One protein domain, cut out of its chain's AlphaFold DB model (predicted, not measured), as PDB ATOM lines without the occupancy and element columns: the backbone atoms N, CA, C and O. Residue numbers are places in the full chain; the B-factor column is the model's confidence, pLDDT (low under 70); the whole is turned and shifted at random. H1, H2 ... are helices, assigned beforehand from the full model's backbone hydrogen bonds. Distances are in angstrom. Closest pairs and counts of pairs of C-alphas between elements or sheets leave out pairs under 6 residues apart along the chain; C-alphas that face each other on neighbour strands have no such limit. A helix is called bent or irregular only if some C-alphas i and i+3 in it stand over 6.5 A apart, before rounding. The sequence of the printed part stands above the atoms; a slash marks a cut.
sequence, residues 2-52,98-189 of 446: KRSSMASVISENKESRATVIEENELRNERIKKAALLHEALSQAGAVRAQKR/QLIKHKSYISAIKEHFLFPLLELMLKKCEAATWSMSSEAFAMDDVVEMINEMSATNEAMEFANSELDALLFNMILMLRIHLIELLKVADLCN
ATOM      1  N   LYS A   2     -12.205 -70.867  -1.304       52.28
ATOM      2  CA  LYS A   2     -11.803 -69.723  -0.431       52.28
ATOM      3  C   LYS A   2     -10.286 -69.523  -0.179       52.28
ATOM      4  O   LYS A   2      -9.830 -68.389  -0.248       52.28
ATOM      5  N   ARG A   3      -9.488 -70.584   0.030       52.41
ATOM      6  CA  ARG A   3      -8.016 -70.466   0.215       52.41
ATOM      7  C   ARG A   3      -7.253 -69.919  -1.009       52.41
ATOM      8  O   ARG A   3      -6.206 -69.318  -0.825       52.41
ATOM      9  N   SER A   4      -7.771 -70.090  -2.228       54.22
ATOM     10  CA  SER A   4      -7.103 -69.631  -3.460       54.22
ATOM     11  C   SER A   4      -7.176 -68.112  -3.639       54.22
ATOM     12  O   SER A   4      -6.231 -67.504  -4.119       54.22
ATOM     13  N   SER A   5      -8.285 -67.494  -3.215       54.09
ATOM     14  CA  SER A   5      -8.484 -66.041  -3.318       54.09
ATOM     15  C   SER A   5      -7.547 -65.274  -2.379       54.09
ATOM     16  O   SER A   5      -6.922 -64.311  -2.807       54.09
ATOM     17  N   MET A   6      -7.357 -65.749  -1.140       54.03
ATOM     18  CA  MET A   6      -6.364 -65.161  -0.228       54.03
ATOM     19  C   MET A   6      -4.928 -65.275  -0.759       54.03
ATOM     20  O   MET A   6      -4.144 -64.361  -0.539       54.03
ATOM     21  N   ALA A   7      -4.581 -66.353  -1.472       56.12
ATOM     22  CA  ALA A   7      -3.254 -66.484  -2.074       56.12
ATOM     23  C   ALA A   7      -3.011 -65.443  -3.186       56.12
ATOM     24  O   ALA A   7      -1.943 -64.840  -3.195       56.12
ATOM     25  N   SER A   8      -4.005 -65.181  -4.050       55.34
ATOM     26  CA  SER A   8      -3.924 -64.139  -5.097       55.34
ATOM     27  C   SER A   8      -3.706 -62.754  -4.489       55.34
ATOM     28  O   SER A   8      -2.704 -62.107  -4.772       55.34
ATOM     29  N   VAL A   9      -4.561 -62.362  -3.536       56.25
ATOM     30  CA  VAL A   9      -4.504 -61.038  -2.888       56.25
ATOM     31  C   VAL A   9      -3.202 -60.832  -2.099       56.25
ATOM     32  O   VAL A   9      -2.690 -59.718  -2.022       56.25
ATOM     33  N   ILE A  10      -2.620 -61.894  -1.527       57.38
ATOM     34  CA  ILE A  10      -1.307 -61.834  -0.857       57.38
ATOM     35  C   ILE A  10      -0.143 -61.793  -1.868       57.38
ATOM     36  O   ILE A  10       0.938 -61.326  -1.510       57.38
ATOM     37  N   SER A  11      -0.338 -62.252  -3.108       56.75
ATOM     38  CA  SER A  11       0.634 -62.100  -4.200       56.75
ATOM     39  C   SER A  11       0.614 -60.669  -4.737       56.75
ATOM     40  O   SER A  11       1.616 -59.967  -4.636       56.75
ATOM     41  N   GLU A  12      -0.555 -60.202  -5.181       54.81
ATOM     42  CA  GLU A  12      -0.787 -58.855  -5.721       54.81
ATOM     43  C   GLU A  12      -0.289 -57.772  -4.744       54.81
ATOM     44  O   GLU A  12       0.518 -56.918  -5.097       54.81
ATOM     45  N   ASN A  13      -0.660 -57.869  -3.461       53.97
ATOM     46  CA  ASN A  13      -0.268 -56.903  -2.426       53.97
ATOM     47  C   ASN A  13       1.200 -57.041  -1.945       53.97
ATOM     48  O   ASN A  13       1.668 -56.255  -1.119       53.97
ATOM     49  N   LYS A  14       1.951 -58.040  -2.432       56.97
ATOM     50  CA  LYS A  14       3.422 -58.076  -2.331       56.97
ATOM     51  C   LYS A  14       4.073 -57.447  -3.553       56.97
ATOM     52  O   LYS A  14       5.050 -56.725  -3.398       56.97
ATOM     53  N   GLU A  15       3.524 -57.702  -4.731       55.00
ATOM     54  CA  GLU A  15       4.013 -57.205  -6.016       55.00
ATOM     55  C   GLU A  15       3.878 -55.675  -6.089       55.00
ATOM     56  O   GLU A  15       4.884 -54.982  -6.222       55.00
ATOM     57  N   SER A  16       2.695 -55.128  -5.779       57.50
ATOM     58  CA  SER A  16       2.479 -53.676  -5.622       57.50
ATOM     59  C   SER A  16       3.275 -53.044  -4.472       57.50
ATOM     60  O   SER A  16       3.447 -51.830  -4.430       57.50
ATOM     61  N   ARG A  17       3.756 -53.840  -3.507       60.16
ATOM     62  CA  ARG A  17       4.639 -53.353  -2.436       60.16
ATOM     63  C   ARG A  17       6.111 -53.370  -2.852       60.16
ATOM     64  O   ARG A  17       6.872 -52.559  -2.335       60.16
ATOM     65  N   ALA A  18       6.510 -54.260  -3.758       60.84
ATOM     66  CA  ALA A  18       7.850 -54.280  -4.330       60.84
ATOM     67  C   ALA A  18       8.056 -53.078  -5.262       60.84
ATOM     68  O   ALA A  18       9.002 -52.324  -5.049       60.84
ATOM     69  N   THR A  19       7.119 -52.825  -6.188       64.31
ATOM     70  CA  THR A  19       7.193 -51.672  -7.106       64.31
ATOM     71  C   THR A  19       7.270 -50.345  -6.350       64.31
ATOM     72  O   THR A  19       8.152 -49.540  -6.618       64.31
ATOM     73  N   VAL A  20       6.441 -50.153  -5.317       65.44
ATOM     74  CA  VAL A  20       6.467 -48.937  -4.482       65.44
ATOM     75  C   VAL A  20       7.780 -48.784  -3.698       65.44
ATOM     76  O   VAL A  20       8.180 -47.660  -3.398       65.44
ATOM     77  N   ILE A  21       8.485 -49.867  -3.352       67.81
ATOM     78  CA  ILE A  21       9.824 -49.765  -2.744       67.81
ATOM     79  C   ILE A  21      10.848 -49.331  -3.800       67.81
ATOM     80  O   ILE A  21      11.601 -48.391  -3.555       67.81
ATOM     81  N   GLU A  22      10.824 -49.950  -4.978       68.31
ATOM     82  CA  GLU A  22      11.739 -49.681  -6.094       68.31
ATOM     83  C   GLU A  22      11.585 -48.244  -6.637       68.31
ATOM     84  O   GLU A  22      12.574 -47.528  -6.806       68.31
ATOM     85  N   GLU A  23      10.350 -47.749  -6.771       62.81
ATOM     86  CA  GLU A  23      10.030 -46.345  -7.072       62.81
ATOM     87  C   GLU A  23      10.579 -45.378  -6.013       62.81
ATOM     88  O   GLU A  23      11.111 -44.318  -6.351       62.81
ATOM     89  N   ASN A  24      10.482 -45.722  -4.723       62.75
ATOM     90  CA  ASN A  24      11.007 -44.878  -3.650       62.75
ATOM     91  C   ASN A  24      12.541 -44.909  -3.581       62.75
ATOM     92  O   ASN A  24      13.151 -43.877  -3.298       62.75
ATOM     93  N   GLU A  25      13.198 -46.032  -3.875       71.19
ATOM     94  CA  GLU A  25      14.659 -46.071  -4.021       71.19
ATOM     95  C   GLU A  25      15.121 -45.252  -5.234       71.19
ATOM     96  O   GLU A  25      16.031 -44.429  -5.099       71.19
ATOM     97  N   LEU A  26      14.427 -45.362  -6.374       63.81
ATOM     98  CA  LEU A  26      14.685 -44.550  -7.564       63.81
ATOM     99  C   LEU A  26      14.467 -43.053  -7.289       63.81
ATOM    100  O   LEU A  26      15.292 -42.225  -7.674       63.81
ATOM    101  N   ARG A  27      13.405 -42.681  -6.562       61.62
ATOM    102  CA  ARG A  27      13.148 -41.299  -6.120       61.62
ATOM    103  C   ARG A  27      14.262 -40.773  -5.214       61.62
ATOM    104  O   ARG A  27      14.714 -39.646  -5.397       61.62
ATOM    105  N   ASN A  28      14.749 -41.590  -4.281       62.84
ATOM    106  CA  ASN A  28      15.883 -41.235  -3.426       62.84
ATOM    107  C   ASN A  28      17.193 -41.094  -4.229       62.84
ATOM    108  O   ASN A  28      17.994 -40.211  -3.933       62.84
ATOM    109  N   GLU A  29      17.409 -41.900  -5.272       69.94
ATOM    110  CA  GLU A  29      18.491 -41.719  -6.255       69.94
ATOM    111  C   GLU A  29      18.381 -40.385  -7.014       69.94
ATOM    112  O   GLU A  29      19.371 -39.661  -7.142       69.94
ATOM    113  N   ARG A  30      17.180 -40.011  -7.478       65.25
ATOM    114  CA  ARG A  30      16.930 -38.724  -8.157       65.25
ATOM    115  C   ARG A  30      17.219 -37.537  -7.235       65.25
ATOM    116  O   ARG A  30      17.933 -36.621  -7.637       65.25
ATOM    117  N   ILE A  31      16.756 -37.586  -5.982       67.00
ATOM    118  CA  ILE A  31      17.016 -36.551  -4.966       67.00
ATOM    119  C   ILE A  31      18.521 -36.417  -4.685       67.00
ATOM    120  O   ILE A  31      19.034 -35.299  -4.655       67.00
ATOM    121  N   LYS A  32      19.264 -37.527  -4.558       71.62
ATOM    122  CA  LYS A  32      20.736 -37.492  -4.420       71.62
ATOM    123  C   LYS A  32      21.406 -36.826  -5.626       71.62
ATOM    124  O   LYS A  32      22.303 -36.011  -5.437       71.62
ATOM    125  N   LYS A  33      20.976 -37.134  -6.855       69.81
ATOM    126  CA  LYS A  33      21.529 -36.536  -8.087       69.81
ATOM    127  C   LYS A  33      21.227 -35.040  -8.192       69.81
ATOM    128  O   LYS A  33      22.132 -34.273  -8.508       69.81
ATOM    129  N   ALA A  34      20.013 -34.611  -7.847       63.59
ATOM    130  CA  ALA A  34      19.653 -33.193  -7.767       63.59
ATOM    131  C   ALA A  34      20.470 -32.450  -6.691       63.59
ATOM    132  O   ALA A  34      21.005 -31.375  -6.958       63.59
ATOM    133  N   ALA A  35      20.660 -33.052  -5.511       67.69
ATOM    134  CA  ALA A  35      21.498 -32.494  -4.449       67.69
ATOM    135  C   ALA A  35      22.981 -32.396  -4.858       67.69
ATOM    136  O   ALA A  35      23.616 -31.375  -4.609       67.69
ATOM    137  N   LEU A  36      23.528 -33.408  -5.544       74.06
ATOM    138  CA  LEU A  36      24.890 -33.374  -6.096       74.06
ATOM    139  C   LEU A  36      25.050 -32.305  -7.188       74.06
ATOM    140  O   LEU A  36      26.089 -31.652  -7.246       74.06
ATOM    141  N   LEU A  37      24.030 -32.091  -8.025       72.06
ATOM    142  CA  LEU A  37      24.002 -31.017  -9.021       72.06
ATOM    143  C   LEU A  37      23.969 -29.636  -8.347       72.06
ATOM    144  O   LEU A  37      24.777 -28.774  -8.692       72.06
ATOM    145  N   HIS A  38      23.105 -29.444  -7.348       71.56
ATOM    146  CA  HIS A  38      23.044 -28.219  -6.547       71.56
ATOM    147  C   HIS A  38      24.381 -27.930  -5.841       71.56
ATOM    148  O   HIS A  38      24.893 -26.812  -5.908       71.56
ATOM    149  N   GLU A  39      24.996 -28.945  -5.232       73.00
ATOM    150  CA  GLU A  39      26.278 -28.816  -4.537       73.00
ATOM    151  C   GLU A  39      27.439 -28.542  -5.505       73.00
ATOM    152  O   GLU A  39      28.253 -27.654  -5.258       73.00
ATOM    153  N   ALA A  40      27.494 -29.211  -6.662       70.62
ATOM    154  CA  ALA A  40      28.497 -28.936  -7.694       70.62
ATOM    155  C   ALA A  40      28.376 -27.507  -8.259       70.62
ATOM    156  O   ALA A  40      29.390 -26.848  -8.513       70.62
ATOM    157  N   LEU A  41      27.147 -27.004  -8.414       68.31
ATOM    158  CA  LEU A  41      26.872 -25.618  -8.797       68.31
ATOM    159  C   LEU A  41      27.296 -24.637  -7.688       68.31
ATOM    160  O   LEU A  41      27.933 -23.622  -7.983       68.31
ATOM    161  N   SER A  42      27.005 -24.947  -6.422       73.62
ATOM    162  CA  SER A  42      27.453 -24.182  -5.248       73.62
ATOM    163  C   SER A  42      28.986 -24.084  -5.185       73.62
ATOM    164  O   SER A  42      29.554 -22.990  -5.143       73.62
ATOM    165  N   GLN A  43      29.681 -25.218  -5.313       71.00
ATOM    166  CA  GLN A  43      31.141 -25.315  -5.236       71.00
ATOM    167  C   GLN A  43      31.892 -24.851  -6.499       71.00
ATOM    168  O   GLN A  43      33.125 -24.783  -6.476       71.00
ATOM    169  N   ALA A  44      31.216 -24.507  -7.603       65.75
ATOM    170  CA  ALA A  44      31.847 -24.262  -8.908       65.75
ATOM    171  C   ALA A  44      33.009 -23.237  -8.874       65.75
ATOM    172  O   ALA A  44      34.031 -23.410  -9.550       65.75
ATOM    173  N   GLY A  45      32.904 -22.201  -8.031       56.12
ATOM    174  CA  GLY A  45      33.981 -21.228  -7.802       56.12
ATOM    175  C   GLY A  45      35.231 -21.830  -7.138       56.12
ATOM    176  O   GLY A  45      36.358 -21.534  -7.552       56.12
ATOM    177  N   ALA A  46      35.046 -22.718  -6.157       62.78
ATOM    178  CA  ALA A  46      36.125 -23.430  -5.473       62.78
ATOM    179  C   ALA A  46      36.783 -24.473  -6.390       62.78
ATOM    180  O   ALA A  46      38.011 -24.524  -6.480       62.78
ATOM    181  N   VAL A  47      35.988 -25.225  -7.163       60.88
ATOM    182  CA  VAL A  47      36.492 -26.191  -8.156       60.88
ATOM    183  C   VAL A  47      37.386 -25.499  -9.193       60.88
ATOM    184  O   VAL A  47      38.463 -26.008  -9.519       60.88
ATOM    185  N   ARG A  48      37.032 -24.288  -9.658       59.78
ATOM    186  CA  ARG A  48      37.903 -23.497 -10.552       59.78
ATOM    187  C   ARG A  48      39.220 -23.095  -9.880       59.78
ATOM    188  O   ARG A  48      40.265 -23.130 -10.533       59.78
ATOM    189  N   ALA A  49      39.201 -22.725  -8.599       56.22
ATOM    190  CA  ALA A  49      40.410 -22.400  -7.841       56.22
ATOM    191  C   ALA A  49      41.311 -23.633  -7.627       56.22
ATOM    192  O   ALA A  49      42.530 -23.541  -7.785       56.22
ATOM    193  N   GLN A  50      40.724 -24.800  -7.358       65.12
ATOM    194  CA  GLN A  50      41.444 -26.066  -7.208       65.12
ATOM    195  C   GLN A  50      42.039 -26.553  -8.537       65.12
ATOM    196  O   GLN A  50      43.217 -26.906  -8.579       65.12
ATOM    197  N   LYS A  51      41.298 -26.451  -9.649       65.25
ATOM    198  CA  LYS A  51      41.808 -26.749 -11.001       65.25
ATOM    199  C   LYS A  51      42.903 -25.764 -11.440       65.25
ATOM    200  O   LYS A  51      43.843 -26.164 -12.123       65.25
ATOM    201  N   ARG A  52      42.846 -24.495 -10.998       61.16
ATOM    202  CA  ARG A  52      43.952 -23.523 -11.140       61.16
ATOM    203  C   ARG A  52      45.182 -23.928 -10.308       61.16
ATOM    204  O   ARG A  52      46.278 -23.891 -10.856       61.16
ATOM    205  N   GLN A  98      25.558 -33.303 -43.216       72.62
ATOM    206  CA  GLN A  98      26.074 -32.615 -42.031       72.62
ATOM    207  C   GLN A  98      25.077 -31.587 -41.469       72.62
ATOM    208  O   GLN A  98      24.905 -31.522 -40.254       72.62
ATOM    209  N   LEU A  99      24.355 -30.848 -42.320       72.69
ATOM    210  CA  LEU A  99      23.292 -29.926 -41.905       72.69
ATOM    211  C   LEU A  99      22.093 -30.660 -41.284       72.69
ATOM    212  O   LEU A  99      21.556 -30.204 -40.275       72.69
ATOM    213  N   ILE A 100      21.690 -31.806 -41.840       77.44
ATOM    214  CA  ILE A 100      20.645 -32.674 -41.271       77.44
ATOM    215  C   ILE A 100      21.083 -33.189 -39.894       77.44
ATOM    216  O   ILE A 100      20.334 -33.066 -38.924       77.44
ATOM    217  N   LYS A 101      22.326 -33.676 -39.774       76.19
ATOM    218  CA  LYS A 101      22.903 -34.121 -38.497       76.19
ATOM    219  C   LYS A 101      22.967 -32.985 -37.464       76.19
ATOM    220  O   LYS A 101      22.607 -33.186 -36.309       76.19
ATOM    221  N   HIS A 102      23.345 -31.775 -37.879       76.56
ATOM    222  CA  HIS A 102      23.379 -30.593 -37.011       76.56
ATOM    223  C   HIS A 102      21.977 -30.167 -36.539       76.56
ATOM    224  O   HIS A 102      21.792 -29.879 -35.359       76.56
ATOM    225  N   LYS A 103      20.967 -30.199 -37.422       81.31
ATOM    226  CA  LYS A 103      19.561 -29.972 -37.042       81.31
ATOM    227  C   LYS A 103      19.073 -31.010 -36.027       81.31
ATOM    228  O   LYS A 103      18.455 -30.627 -35.040       81.31
ATOM    229  N   SER A 104      19.407 -32.287 -36.225       79.88
ATOM    230  CA  SER A 104      19.087 -33.364 -35.277       79.88
ATOM    231  C   SER A 104      19.706 -33.124 -33.894       79.88
ATOM    232  O   SER A 104      18.995 -33.242 -32.899       79.88
ATOM    233  N   TYR A 105      20.972 -32.693 -33.813       81.62
ATOM    234  CA  TYR A 105      21.590 -32.314 -32.536       81.62
ATOM    235  C   TYR A 105      20.933 -31.087 -31.884       81.62
ATOM    236  O   TYR A 105      20.735 -31.088 -30.673       81.62
ATOM    237  N   ILE A 106      20.549 -30.061 -32.654       84.44
ATOM    238  CA  ILE A 106      19.828 -28.893 -32.111       84.44
ATOM    239  C   ILE A 106      18.474 -29.309 -31.524       84.44
ATOM    240  O   ILE A 106      18.131 -28.853 -30.437       84.44
ATOM    241  N   SER A 107      17.720 -30.179 -32.202       85.44
ATOM    242  CA  SER A 107      16.480 -30.737 -31.649       85.44
ATOM    243  C   SER A 107      16.750 -31.545 -30.379       85.44
ATOM    244  O   SER A 107      16.131 -31.270 -29.361       85.44
ATOM    245  N   ALA A 108      17.730 -32.455 -30.382       84.31
ATOM    246  CA  ALA A 108      18.082 -33.242 -29.196       84.31
ATOM    247  C   ALA A 108      18.504 -32.380 -27.988       84.31
ATOM    248  O   ALA A 108      18.232 -32.751 -26.852       84.31
ATOM    249  N   ILE A 109      19.130 -31.219 -28.222       85.81
ATOM    250  CA  ILE A 109      19.448 -30.233 -27.177       85.81
ATOM    251  C   ILE A 109      18.189 -29.513 -26.670       85.81
ATOM    252  O   ILE A 109      18.100 -29.257 -25.475       85.81
ATOM    253  N   LYS A 110      17.234 -29.173 -27.546       85.75
ATOM    254  CA  LYS A 110      16.008 -28.435 -27.185       85.75
ATOM    255  C   LYS A 110      14.980 -29.280 -26.442       85.75
ATOM    256  O   LYS A 110      14.419 -28.807 -25.463       85.75
ATOM    257  N   GLU A 111      14.786 -30.526 -26.864       85.62
ATOM    258  CA  GLU A 111      13.911 -31.484 -26.173       85.62
ATOM    259  C   GLU A 111      14.558 -32.046 -24.884       85.62
ATOM    260  O   GLU A 111      14.014 -32.945 -24.246       85.62
ATOM    261  N   HIS A 112      15.747 -31.561 -24.498       84.81
ATOM    262  CA  HIS A 112      16.475 -32.079 -23.348       84.81
ATOM    263  C   HIS A 112      15.917 -31.561 -22.021       84.81
ATOM    264  O   HIS A 112      15.702 -30.363 -21.848       84.81
ATOM    265  N   PHE A 113      15.830 -32.439 -21.023       82.62
ATOM    266  CA  PHE A 113      15.391 -32.114 -19.660       82.62
ATOM    267  C   PHE A 113      16.134 -30.910 -19.044       82.62
ATOM    268  O   PHE A 113      15.531 -30.053 -18.408       82.62
ATOM    269  N   LEU A 114      17.445 -30.801 -19.288       87.38
ATOM    270  CA  LEU A 114      18.286 -29.689 -18.810       87.38
ATOM    271  C   LEU A 114      18.177 -28.388 -19.638       87.38
ATOM    272  O   LEU A 114      18.826 -27.400 -19.290       87.38
ATOM    273  N   PHE A 115      17.402 -28.351 -20.729       89.81
ATOM    274  CA  PHE A 115      17.329 -27.185 -21.618       89.81
ATOM    275  C   PHE A 115      16.734 -25.924 -20.958       89.81
ATOM    276  O   PHE A 115      17.366 -24.874 -21.081       89.81
ATOM    277  N   PRO A 116      15.620 -25.976 -20.193       90.56
ATOM    278  CA  PRO A 116      15.086 -24.788 -19.513       90.56
ATOM    279  C   PRO A 116      16.087 -24.180 -18.521       90.56
ATOM    280  O   PRO A 116      16.232 -22.961 -18.439       90.56
ATOM    281  N   LEU A 117      16.849 -25.037 -17.830       90.75
ATOM    282  CA  LEU A 117      17.900 -24.632 -16.898       90.75
ATOM    283  C   LEU A 117      19.090 -23.984 -17.627       90.75
ATOM    284  O   LEU A 117      19.635 -22.984 -17.158       90.75
ATOM    285  N   LEU A 118      19.473 -24.504 -18.798       92.38
ATOM    286  CA  LEU A 118      20.466 -23.873 -19.672       92.38
ATOM    287  C   LEU A 118      19.985 -22.502 -20.182       92.38
ATOM    288  O   LEU A 118      20.761 -21.546 -20.179       92.38
ATOM    289  N   GLU A 119      18.719 -22.390 -20.587       94.50
ATOM    290  CA  GLU A 119      18.121 -21.141 -21.069       94.50
ATOM    291  C   GLU A 119      18.054 -20.074 -19.962       94.50
ATOM    292  O   GLU A 119      18.441 -18.927 -20.193       94.50
ATOM    293  N   LEU A 120      17.647 -20.443 -18.741       94.06
ATOM    294  CA  LEU A 120      17.649 -19.542 -17.584       94.06
ATOM    295  C   LEU A 120      19.071 -19.063 -17.241       94.06
ATOM    296  O   LEU A 120      19.295 -17.869 -17.033       94.06
ATOM    297  N   MET A 121      20.056 -19.967 -17.254       93.88
ATOM    298  CA  MET A 121      21.462 -19.616 -17.032       93.88
ATOM    299  C   MET A 121      22.025 -18.674 -18.107       93.88
ATOM    300  O   MET A 121      22.835 -17.800 -17.783       93.88
ATOM    301  N   LEU A 122      21.597 -18.813 -19.366       94.75
ATOM    302  CA  LEU A 122      21.941 -17.883 -20.445       94.75
ATOM    303  C   LEU A 122      21.305 -16.505 -20.215       94.75
ATOM    304  O   LEU A 122      22.029 -15.508 -20.218       94.75
ATOM    305  N   LYS A 123      19.997 -16.452 -19.920       94.19
ATOM    306  CA  LYS A 123      19.272 -15.206 -19.608       94.19
ATOM    307  C   LYS A 123      19.890 -14.454 -18.428       94.19
ATOM    308  O   LYS A 123      20.026 -13.236 -18.498       94.19
ATOM    309  N   LYS A 124      20.349 -15.150 -17.379       93.69
ATOM    310  CA  LYS A 124      21.105 -14.517 -16.282       93.69
ATOM    311  C   LYS A 124      22.448 -13.954 -16.723       93.69
ATOM    312  O   LYS A 124      22.778 -12.835 -16.345       93.69
ATOM    313  N   CYS A 125      23.223 -14.682 -17.528       93.88
ATOM    314  CA  CYS A 125      24.500 -14.169 -18.035       93.88
ATOM    315  C   CYS A 125      24.306 -12.916 -18.908       93.88
ATOM    316  O   CYS A 125      25.088 -11.970 -18.804       93.88
ATOM    317  N   GLU A 126      23.247 -12.877 -19.718       92.94
ATOM    318  CA  GLU A 126      22.846 -11.706 -20.502       92.94
ATOM    319  C   GLU A 126      22.406 -10.540 -19.602       92.94
ATOM    320  O   GLU A 126      23.004  -9.464 -19.655       92.94
ATOM    321  N   ALA A 127      21.430 -10.760 -18.715       92.00
ATOM    322  CA  ALA A 127      20.923  -9.743 -17.792       92.00
ATOM    323  C   ALA A 127      22.025  -9.177 -16.880       92.00
ATOM    324  O   ALA A 127      22.042  -7.976 -16.603       92.00
ATOM    325  N   ALA A 128      22.979 -10.008 -16.452       92.81
ATOM    326  CA  ALA A 128      24.142  -9.579 -15.685       92.81
ATOM    327  C   ALA A 128      25.067  -8.693 -16.523       92.81
ATOM    328  O   ALA A 128      25.468  -7.629 -16.058       92.81
ATOM    329  N   THR A 129      25.360  -9.092 -17.765       91.62
ATOM    330  CA  THR A 129      26.217  -8.327 -18.686       91.62
ATOM    331  C   THR A 129      25.630  -6.949 -19.006       91.62
ATOM    332  O   THR A 129      26.376  -5.974 -19.040       91.62
ATOM    333  N   TRP A 130      24.306  -6.845 -19.178       88.56
ATOM    334  CA  TRP A 130      23.621  -5.574 -19.447       88.56
ATOM    335  C   TRP A 130      23.418  -4.694 -18.205       88.56
ATOM    336  O   TRP A 130      23.658  -3.491 -18.263       88.56
ATOM    337  N   SER A 131      22.945  -5.261 -17.089       85.56
ATOM    338  CA  SER A 131      22.502  -4.469 -15.926       85.56
ATOM    339  C   SER A 131      23.542  -4.329 -14.813       85.56
ATOM    340  O   SER A 131      23.492  -3.358 -14.059       85.56
ATOM    341  N   MET A 132      24.445  -5.308 -14.661       83.31
ATOM    342  CA  MET A 132      25.313  -5.482 -13.482       83.31
ATOM    343  C   MET A 132      24.546  -5.382 -12.138       83.31
ATOM    344  O   MET A 132      25.111  -4.979 -11.118       83.31
ATOM    345  N   SER A 133      23.246  -5.707 -12.137       85.31
ATOM    346  CA  SER A 133      22.341  -5.579 -10.987       85.31
ATOM    347  C   SER A 133      22.375  -6.809 -10.078       85.31
ATOM    348  O   SER A 133      22.648  -7.917 -10.535       85.31
ATOM    349  N   SER A 134      22.059  -6.632  -8.788       83.88
ATOM    350  CA  SER A 134      22.032  -7.747  -7.825       83.88
ATOM    351  C   SER A 134      21.022  -8.835  -8.216       83.88
ATOM    352  O   SER A 134      21.314 -10.014  -8.048       83.88
ATOM    353  N   GLU A 135      19.881  -8.440  -8.794       85.12
ATOM    354  CA  GLU A 135      18.829  -9.326  -9.315       85.12
ATOM    355  C   GLU A 135      19.382 -10.344 -10.329       85.12
ATOM    356  O   GLU A 135      19.116 -11.541 -10.263       85.12
ATOM    357  N   ALA A 136      20.221  -9.872 -11.258       87.88
ATOM    358  CA  ALA A 136      20.773 -10.701 -12.324       87.88
ATOM    359  C   ALA A 136      21.803 -11.732 -11.823       87.88
ATOM    360  O   ALA A 136      22.031 -12.743 -12.490       87.88
ATOM    361  N   PHE A 137      22.408 -11.488 -10.654       89.75
ATOM    362  CA  PHE A 137      23.357 -12.392  -9.996       89.75
ATOM    363  C   PHE A 137      22.719 -13.300  -8.933       89.75
ATOM    364  O   PHE A 137      23.380 -14.237  -8.479       89.75
ATOM    365  N   ALA A 138      21.466 -13.044  -8.539       89.62
ATOM    366  CA  ALA A 138      20.693 -13.940  -7.682       89.62
ATOM    367  C   ALA A 138      20.525 -15.315  -8.347       89.62
ATOM    368  O   ALA A 138      20.616 -15.434  -9.571       89.62
ATOM    369  N   MET A 139      20.287 -16.357  -7.550       90.25
ATOM    370  CA  MET A 139      20.195 -17.748  -8.028       90.25
ATOM    371  C   MET A 139      18.952 -18.477  -7.506       90.25
ATOM    372  O   MET A 139      18.840 -19.688  -7.683       90.25
ATOM    373  N   ASP A 140      18.047 -17.765  -6.844       89.44
ATOM    374  CA  ASP A 140      16.907 -18.342  -6.130       89.44
ATOM    375  C   ASP A 140      15.875 -18.932  -7.103       89.44
ATOM    376  O   ASP A 140      15.444 -20.063  -6.920       89.44
ATOM    377  N   ASP A 141      15.627 -18.245  -8.220       90.81
ATOM    378  CA  ASP A 141      14.879 -18.715  -9.396       90.81
ATOM    379  C   ASP A 141      15.510 -19.951 -10.070       90.81
ATOM    380  O   ASP A 141      14.814 -20.843 -10.553       90.81
ATOM    381  N   VAL A 142      16.843 -20.045 -10.078       89.88
ATOM    382  CA  VAL A 142      17.565 -21.224 -10.595       89.88
ATOM    383  C   VAL A 142      17.412 -22.416  -9.647       89.88
ATOM    384  O   VAL A 142      17.308 -23.553 -10.103       89.88
ATOM    385  N   VAL A 143      17.388 -22.178  -8.334       87.62
ATOM    386  CA  VAL A 143      17.152 -23.216  -7.317       87.62
ATOM    387  C   VAL A 143      15.686 -23.655  -7.313       87.62
ATOM    388  O   VAL A 143      15.420 -24.853  -7.255       87.62
ATOM    389  N   GLU A 144      14.746 -22.720  -7.443       89.81
ATOM    390  CA  GLU A 144      13.312 -22.975  -7.611       89.81
ATOM    391  C   GLU A 144      13.055 -23.861  -8.835       89.81
ATOM    392  O   GLU A 144      12.533 -24.964  -8.677       89.81
ATOM    393  N   MET A 145      13.570 -23.482 -10.012       87.50
ATOM    394  CA  MET A 145      13.469 -24.290 -11.232       87.50
ATOM    395  C   MET A 145      14.060 -25.700 -11.064       87.50
ATOM    396  O   MET A 145      13.469 -26.666 -11.541       87.50
ATOM    397  N   ILE A 146      15.202 -25.861 -10.378       86.44
ATOM    398  CA  ILE A 146      15.783 -27.191 -10.093       86.44
ATOM    399  C   ILE A 146      14.853 -28.023  -9.194       86.44
ATOM    400  O   ILE A 146      14.700 -29.228  -9.416       86.44
ATOM    401  N   ASN A 147      14.206 -27.401  -8.206       84.31
ATOM    402  CA  ASN A 147      13.270 -28.079  -7.310       84.31
ATOM    403  C   ASN A 147      11.981 -28.492  -8.040       84.31
ATOM    404  O   ASN A 147      11.591 -29.658  -7.949       84.31
ATOM    405  N   GLU A 148      11.366 -27.601  -8.823       85.00
ATOM    406  CA  GLU A 148      10.198 -27.905  -9.669       85.00
ATOM    407  C   GLU A 148      10.497 -29.032 -10.667       85.00
ATOM    408  O   GLU A 148       9.745 -30.005 -10.783       85.00
ATOM    409  N   MET A 149      11.647 -28.947 -11.339       79.44
ATOM    410  CA  MET A 149      12.150 -29.948 -12.279       79.44
ATOM    411  C   MET A 149      12.388 -31.313 -11.608       79.44
ATOM    412  O   MET A 149      12.200 -32.350 -12.241       79.44
ATOM    413  N   SER A 150      12.728 -31.342 -10.313       73.12
ATOM    414  CA  SER A 150      12.840 -32.584  -9.530       73.12
ATOM    415  C   SER A 150      11.494 -33.165  -9.066       73.12
ATOM    416  O   SER A 150      11.420 -34.350  -8.735       73.12
ATOM    417  N   ALA A 151      10.435 -32.348  -9.034       76.50
ATOM    418  CA  ALA A 151       9.137 -32.697  -8.456       76.50
ATOM    419  C   ALA A 151       8.081 -33.143  -9.485       76.50
ATOM    420  O   ALA A 151       7.097 -33.772  -9.103       76.50
ATOM    421  N   THR A 152       8.258 -32.810 -10.768       69.75
ATOM    422  CA  THR A 152       7.166 -32.802 -11.764       69.75
ATOM    423  C   THR A 152       7.134 -33.966 -12.758       69.75
ATOM    424  O   THR A 152       6.136 -34.088 -13.464       69.75
ATOM    425  N   ASN A 153       8.164 -34.821 -12.853       57.12
ATOM    426  CA  ASN A 153       8.234 -35.836 -13.918       57.12
ATOM    427  C   ASN A 153       8.701 -37.237 -13.483       57.12
ATOM    428  O   ASN A 153       9.772 -37.425 -12.900       57.12
ATOM    429  N   GLU A 154       7.926 -38.251 -13.877       54.50
ATOM    430  CA  GLU A 154       8.276 -39.671 -13.732       54.50
ATOM    431  C   GLU A 154       9.314 -40.120 -14.773       54.50
ATOM    432  O   GLU A 154      10.215 -40.889 -14.431       54.50
ATOM    433  N   ALA A 155       9.259 -39.577 -15.994       48.34
ATOM    434  CA  ALA A 155      10.129 -39.914 -17.126       48.34
ATOM    435  C   ALA A 155      11.545 -39.299 -17.022       48.34
ATOM    436  O   ALA A 155      11.957 -38.496 -17.855       48.34
ATOM    437  N   MET A 156      12.302 -39.672 -15.985       51.09
ATOM    438  CA  MET A 156      13.689 -39.232 -15.779       51.09
ATOM    439  C   MET A 156      14.701 -40.309 -16.198       51.09
ATOM    440  O   MET A 156      15.449 -40.835 -15.370       51.09
ATOM    441  N   GLU A 157      14.737 -40.633 -17.490       53.41
ATOM    442  CA  GLU A 157      15.856 -41.376 -18.074       53.41
ATOM    443  C   GLU A 157      16.936 -40.401 -18.561       53.41
ATOM    444  O   GLU A 157      16.778 -39.727 -19.577       53.41
ATOM    445  N   PHE A 158      18.073 -40.370 -17.857       60.66
ATOM    446  CA  PHE A 158      19.341 -39.819 -18.361       60.66
ATOM    447  C   PHE A 158      19.901 -40.764 -19.445       60.66
ATOM    448  O   PHE A 158      20.882 -41.481 -19.238       60.66
ATOM    449  N   ALA A 159      19.182 -40.866 -20.567       54.50
ATOM    450  CA  ALA A 159      19.381 -41.898 -21.583       54.50
ATOM    451  C   ALA A 159      20.613 -41.659 -22.476       54.50
ATOM    452  O   ALA A 159      21.053 -42.572 -23.173       54.50
ATOM    453  N   ASN A 160      21.177 -40.446 -22.476       62.97
ATOM    454  CA  ASN A 160      22.248 -40.036 -23.382       62.97
ATOM    455  C   ASN A 160      23.396 -39.389 -22.602       62.97
ATOM    456  O   ASN A 160      23.658 -38.196 -22.740       62.97
ATOM    457  N   SER A 161      24.129 -40.208 -21.838       73.06
ATOM    458  CA  SER A 161      25.196 -39.778 -20.916       73.06
ATOM    459  C   SER A 161      26.231 -38.792 -21.491       73.06
ATOM    460  O   SER A 161      26.860 -38.076 -20.713       73.06
ATOM    461  N   GLU A 162      26.450 -38.746 -22.810       82.50
ATOM    462  CA  GLU A 162      27.308 -37.744 -23.463       82.50
ATOM    463  C   GLU A 162      26.634 -36.361 -23.553       82.50
ATOM    464  O   GLU A 162      27.254 -35.348 -23.231       82.50
ATOM    465  N   LEU A 163      25.354 -36.313 -23.938       83.38
ATOM    466  CA  LEU A 163      24.551 -35.090 -24.029       83.38
ATOM    467  C   LEU A 163      24.215 -34.536 -22.637       83.38
ATOM    468  O   LEU A 163      24.344 -33.333 -22.405       83.38
ATOM    469  N   ASP A 164      23.891 -35.425 -21.695       82.94
ATOM    470  CA  ASP A 164      23.719 -35.107 -20.276       82.94
ATOM    471  C   ASP A 164      24.978 -34.436 -19.703       82.94
ATOM    472  O   ASP A 164      24.918 -33.351 -19.115       82.94
ATOM    473  N   ALA A 165      26.149 -35.042 -19.938       84.06
ATOM    474  CA  ALA A 165      27.429 -34.494 -19.508       84.06
ATOM    475  C   ALA A 165      27.766 -33.171 -20.214       84.06
ATOM    476  O   ALA A 165      28.287 -32.259 -19.568       84.06
ATOM    477  N   LEU A 166      27.472 -33.030 -21.511       88.62
ATOM    478  CA  LEU A 166      27.685 -31.788 -22.258       88.62
ATOM    479  C   LEU A 166      26.877 -30.632 -21.653       88.62
ATOM    480  O   LEU A 166      27.448 -29.591 -21.318       88.62
ATOM    481  N   LEU A 167      25.572 -30.826 -21.461       88.50
ATOM    482  CA  LEU A 167      24.668 -29.781 -20.980       88.50
ATOM    483  C   LEU A 167      24.939 -29.425 -19.512       88.50
ATOM    484  O   LEU A 167      24.976 -28.242 -19.170       88.50
ATOM    485  N   PHE A 168      25.263 -30.406 -18.663       86.50
ATOM    486  CA  PHE A 168      25.734 -30.150 -17.299       86.50
ATOM    487  C   PHE A 168      27.032 -29.318 -17.276       86.50
ATOM    488  O   PHE A 168      27.131 -28.344 -16.526       86.50
ATOM    489  N   ASN A 169      28.007 -29.626 -18.142       86.44
ATOM    490  CA  ASN A 169      29.232 -28.828 -18.269       86.44
ATOM    491  C   ASN A 169      28.965 -27.403 -18.794       86.44
ATOM    492  O   ASN A 169      29.623 -26.463 -18.345       86.44
ATOM    493  N   MET A 170      27.999 -27.214 -19.700       91.56
ATOM    494  CA  MET A 170      27.590 -25.884 -20.178       91.56
ATOM    495  C   MET A 170      26.959 -25.049 -19.054       91.56
ATOM    496  O   MET A 170      27.369 -23.909 -18.837       91.56
ATOM    497  N   ILE A 171      26.031 -25.630 -18.287       90.88
ATOM    498  CA  ILE A 171      25.374 -24.990 -17.133       90.88
ATOM    499  C   ILE A 171      26.409 -24.604 -16.057       90.88
ATOM    500  O   ILE A 171      26.414 -23.467 -15.577       90.88
ATOM    501  N   LEU A 172      27.356 -25.498 -15.741       88.94
ATOM    502  CA  LEU A 172      28.487 -25.202 -14.848       88.94
ATOM    503  C   LEU A 172      29.365 -24.053 -15.373       88.94
ATOM    504  O   LEU A 172      29.762 -23.182 -14.595       88.94
ATOM    505  N   MET A 173      29.671 -24.025 -16.675       91.81
ATOM    506  CA  MET A 173      30.487 -22.965 -17.276       91.81
ATOM    507  C   MET A 173      29.788 -21.602 -17.200       91.81
ATOM    508  O   MET A 173      30.425 -20.613 -16.838       91.81
ATOM    509  N   LEU A 174      28.478 -21.548 -17.462       94.06
ATOM    510  CA  LEU A 174      27.681 -20.325 -17.328       94.06
ATOM    511  C   LEU A 174      27.633 -19.835 -15.877       94.06
ATOM    512  O   LEU A 174      27.845 -18.649 -15.636       94.06
ATOM    513  N   ARG A 175      27.475 -20.726 -14.887       91.25
ATOM    514  CA  ARG A 175      27.536 -20.328 -13.466       91.25
ATOM    515  C   ARG A 175      28.922 -19.801 -13.084       91.25
ATOM    516  O   ARG A 175      29.025 -18.824 -12.347       91.25
ATOM    517  N   ILE A 176      29.994 -20.371 -13.640       90.25
ATOM    518  CA  ILE A 176      31.354 -19.827 -13.499       90.25
ATOM    519  C   ILE A 176      31.481 -18.442 -14.155       90.25
ATOM    520  O   ILE A 176      32.140 -17.574 -13.584       90.25
ATOM    521  N   HIS A 177      30.874 -18.208 -15.323       92.44
ATOM    522  CA  HIS A 177      30.891 -16.900 -15.989       92.44
ATOM    523  C   HIS A 177      30.141 -15.843 -15.171       92.44
ATOM    524  O   HIS A 177      30.703 -14.780 -14.912       92.44
ATOM    525  N   LEU A 178      28.943 -16.165 -14.677       93.12
ATOM    526  CA  LEU A 178      28.142 -15.298 -13.811       93.12
ATOM    527  C   LEU A 178      28.905 -14.894 -12.531       93.12
ATOM    528  O   LEU A 178      28.917 -13.724 -12.156       93.12
ATOM    529  N   ILE A 179      29.645 -15.833 -11.924       89.19
ATOM    530  CA  ILE A 179      30.505 -15.580 -10.753       89.19
ATOM    531  C   ILE A 179      31.706 -14.667 -11.071       89.19
ATOM    532  O   ILE A 179      32.138 -13.915 -10.199       89.19
ATOM    533  N   GLU A 180      32.295 -14.715 -12.272       92.25
ATOM    534  CA  GLU A 180      33.349 -13.751 -12.640       92.25
ATOM    535  C   GLU A 180      32.755 -12.375 -13.011       92.25
ATOM    536  O   GLU A 180      33.361 -11.360 -12.670       92.25
ATOM    537  N   LEU A 181      31.566 -12.321 -13.630       92.75
ATOM    538  CA  LEU A 181      30.840 -11.071 -13.909       92.75
ATOM    539  C   LEU A 181      30.453 -10.329 -12.618       92.75
ATOM    540  O   LEU A 181      30.613  -9.111 -12.558       92.75
ATOM    541  N   LEU A 182      30.040 -11.044 -11.565       91.56
ATOM    542  CA  LEU A 182      29.753 -10.455 -10.250       91.56
ATOM    543  C   LEU A 182      30.971  -9.708  -9.682       91.56
ATOM    544  O   LEU A 182      30.861  -8.558  -9.272       91.56
ATOM    545  N   LYS A 183      32.170 -10.297  -9.772       91.19
ATOM    546  CA  LYS A 183      33.416  -9.647  -9.317       91.19
ATOM    547  C   LYS A 183      33.761  -8.399 -10.130       91.19
ATOM    548  O   LYS A 183      34.408  -7.491  -9.611       91.19
ATOM    549  N   VAL A 184      33.368  -8.346 -11.405       93.44
ATOM    550  CA  VAL A 184      33.506  -7.134 -12.227       93.44
ATOM    551  C   VAL A 184      32.521  -6.063 -11.754       93.44
ATOM    552  O   VAL A 184      32.927  -4.912 -11.598       93.44
ATOM    553  N   ALA A 185      31.275  -6.428 -11.434       91.06
ATOM    554  CA  ALA A 185      30.304  -5.513 -10.833       91.06
ATOM    555  C   ALA A 185      30.796  -4.957  -9.480       91.06
ATOM    556  O   ALA A 185      30.746  -3.744  -9.270       91.06
ATOM    557  N   ASP A 186      31.358  -5.805  -8.610       91.38
ATOM    558  CA  ASP A 186      31.960  -5.406  -7.329       91.38
ATOM    559  C   ASP A 186      33.089  -4.383  -7.517       91.38
ATOM    560  O   ASP A 186      33.089  -3.328  -6.879       91.38
ATOM    561  N   LEU A 187      34.029  -4.647  -8.433       93.06
ATOM    562  CA  LEU A 187      35.132  -3.730  -8.752       93.06
ATOM    563  C   LEU A 187      34.628  -2.395  -9.323       93.06
ATOM    564  O   LEU A 187      35.128  -1.331  -8.953       93.06
ATOM    565  N   CYS A 188      33.606  -2.431 -10.180       92.50
ATOM    566  CA  CYS A 188      32.945  -1.232 -10.689       92.50
ATOM    567  C   CYS A 188      32.256  -0.434  -9.569       92.50
ATOM    568  O   CYS A 188      32.288   0.797  -9.588       92.50
ATOM    569  N   ASN A 189      31.656  -1.098  -8.580       89.81
ATOM    570  CA  ASN A 189      30.972  -0.442  -7.465       89.81
ATOM    571  C   ASN A 189      31.952   0.114  -6.414       89.81
ATOM    572  O   ASN A 189      31.745   1.227  -5.920       89.81
TER     573      ASN A 189
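AT A GLANCE: This is residues 2 to 52 and 98 to 189 of the 446 residues of the protein "Homeobox protein homothorax" of Ascaris suum (UniProt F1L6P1). H1a, H3, H5 and H6 form a bundle, roughly side by side, from which residues 2 to 22 of H1 and 98 to 104 of H2 stick out. The printed part, 143 residues with six named helices, is all helix and only just loose, close to extended, with radius of gyration of the C-alphas 21.5 A and spans of 82 by 41 by 29 A.

HOW THE PARTS SIT: H1, residues 2 to 52, by its hydrogen bonds assigned as one helix, is bent: C-alphas 42 and 45 are 7.6 A apart. Its arm H1a, residues 2 to 42, touches H5, residues 140 to 151, closest at C-alphas 34 and 150, 7.1 A. H3, residues 115 to 131, touches H6, residues 161 to 189, closest at C-alphas 118 and 171, 5.6 A. H1a has 33 of 37 O i to N i+4 pairs within hydrogen-bond range, H6 24 of 25.

IN THESE COORDINATES: H1a, 60.3 A long, begins at C-alpha 2, (-11.803, -69.723, -0.431). H6 ends at C-alpha 189, (30.972, -0.442, -7.465).

THE WHOLE: Residues 53 to 97 are not printed; C-alphas 52 and 98 are 36.8 A apart. pLDDT is under 70 at 51 residues.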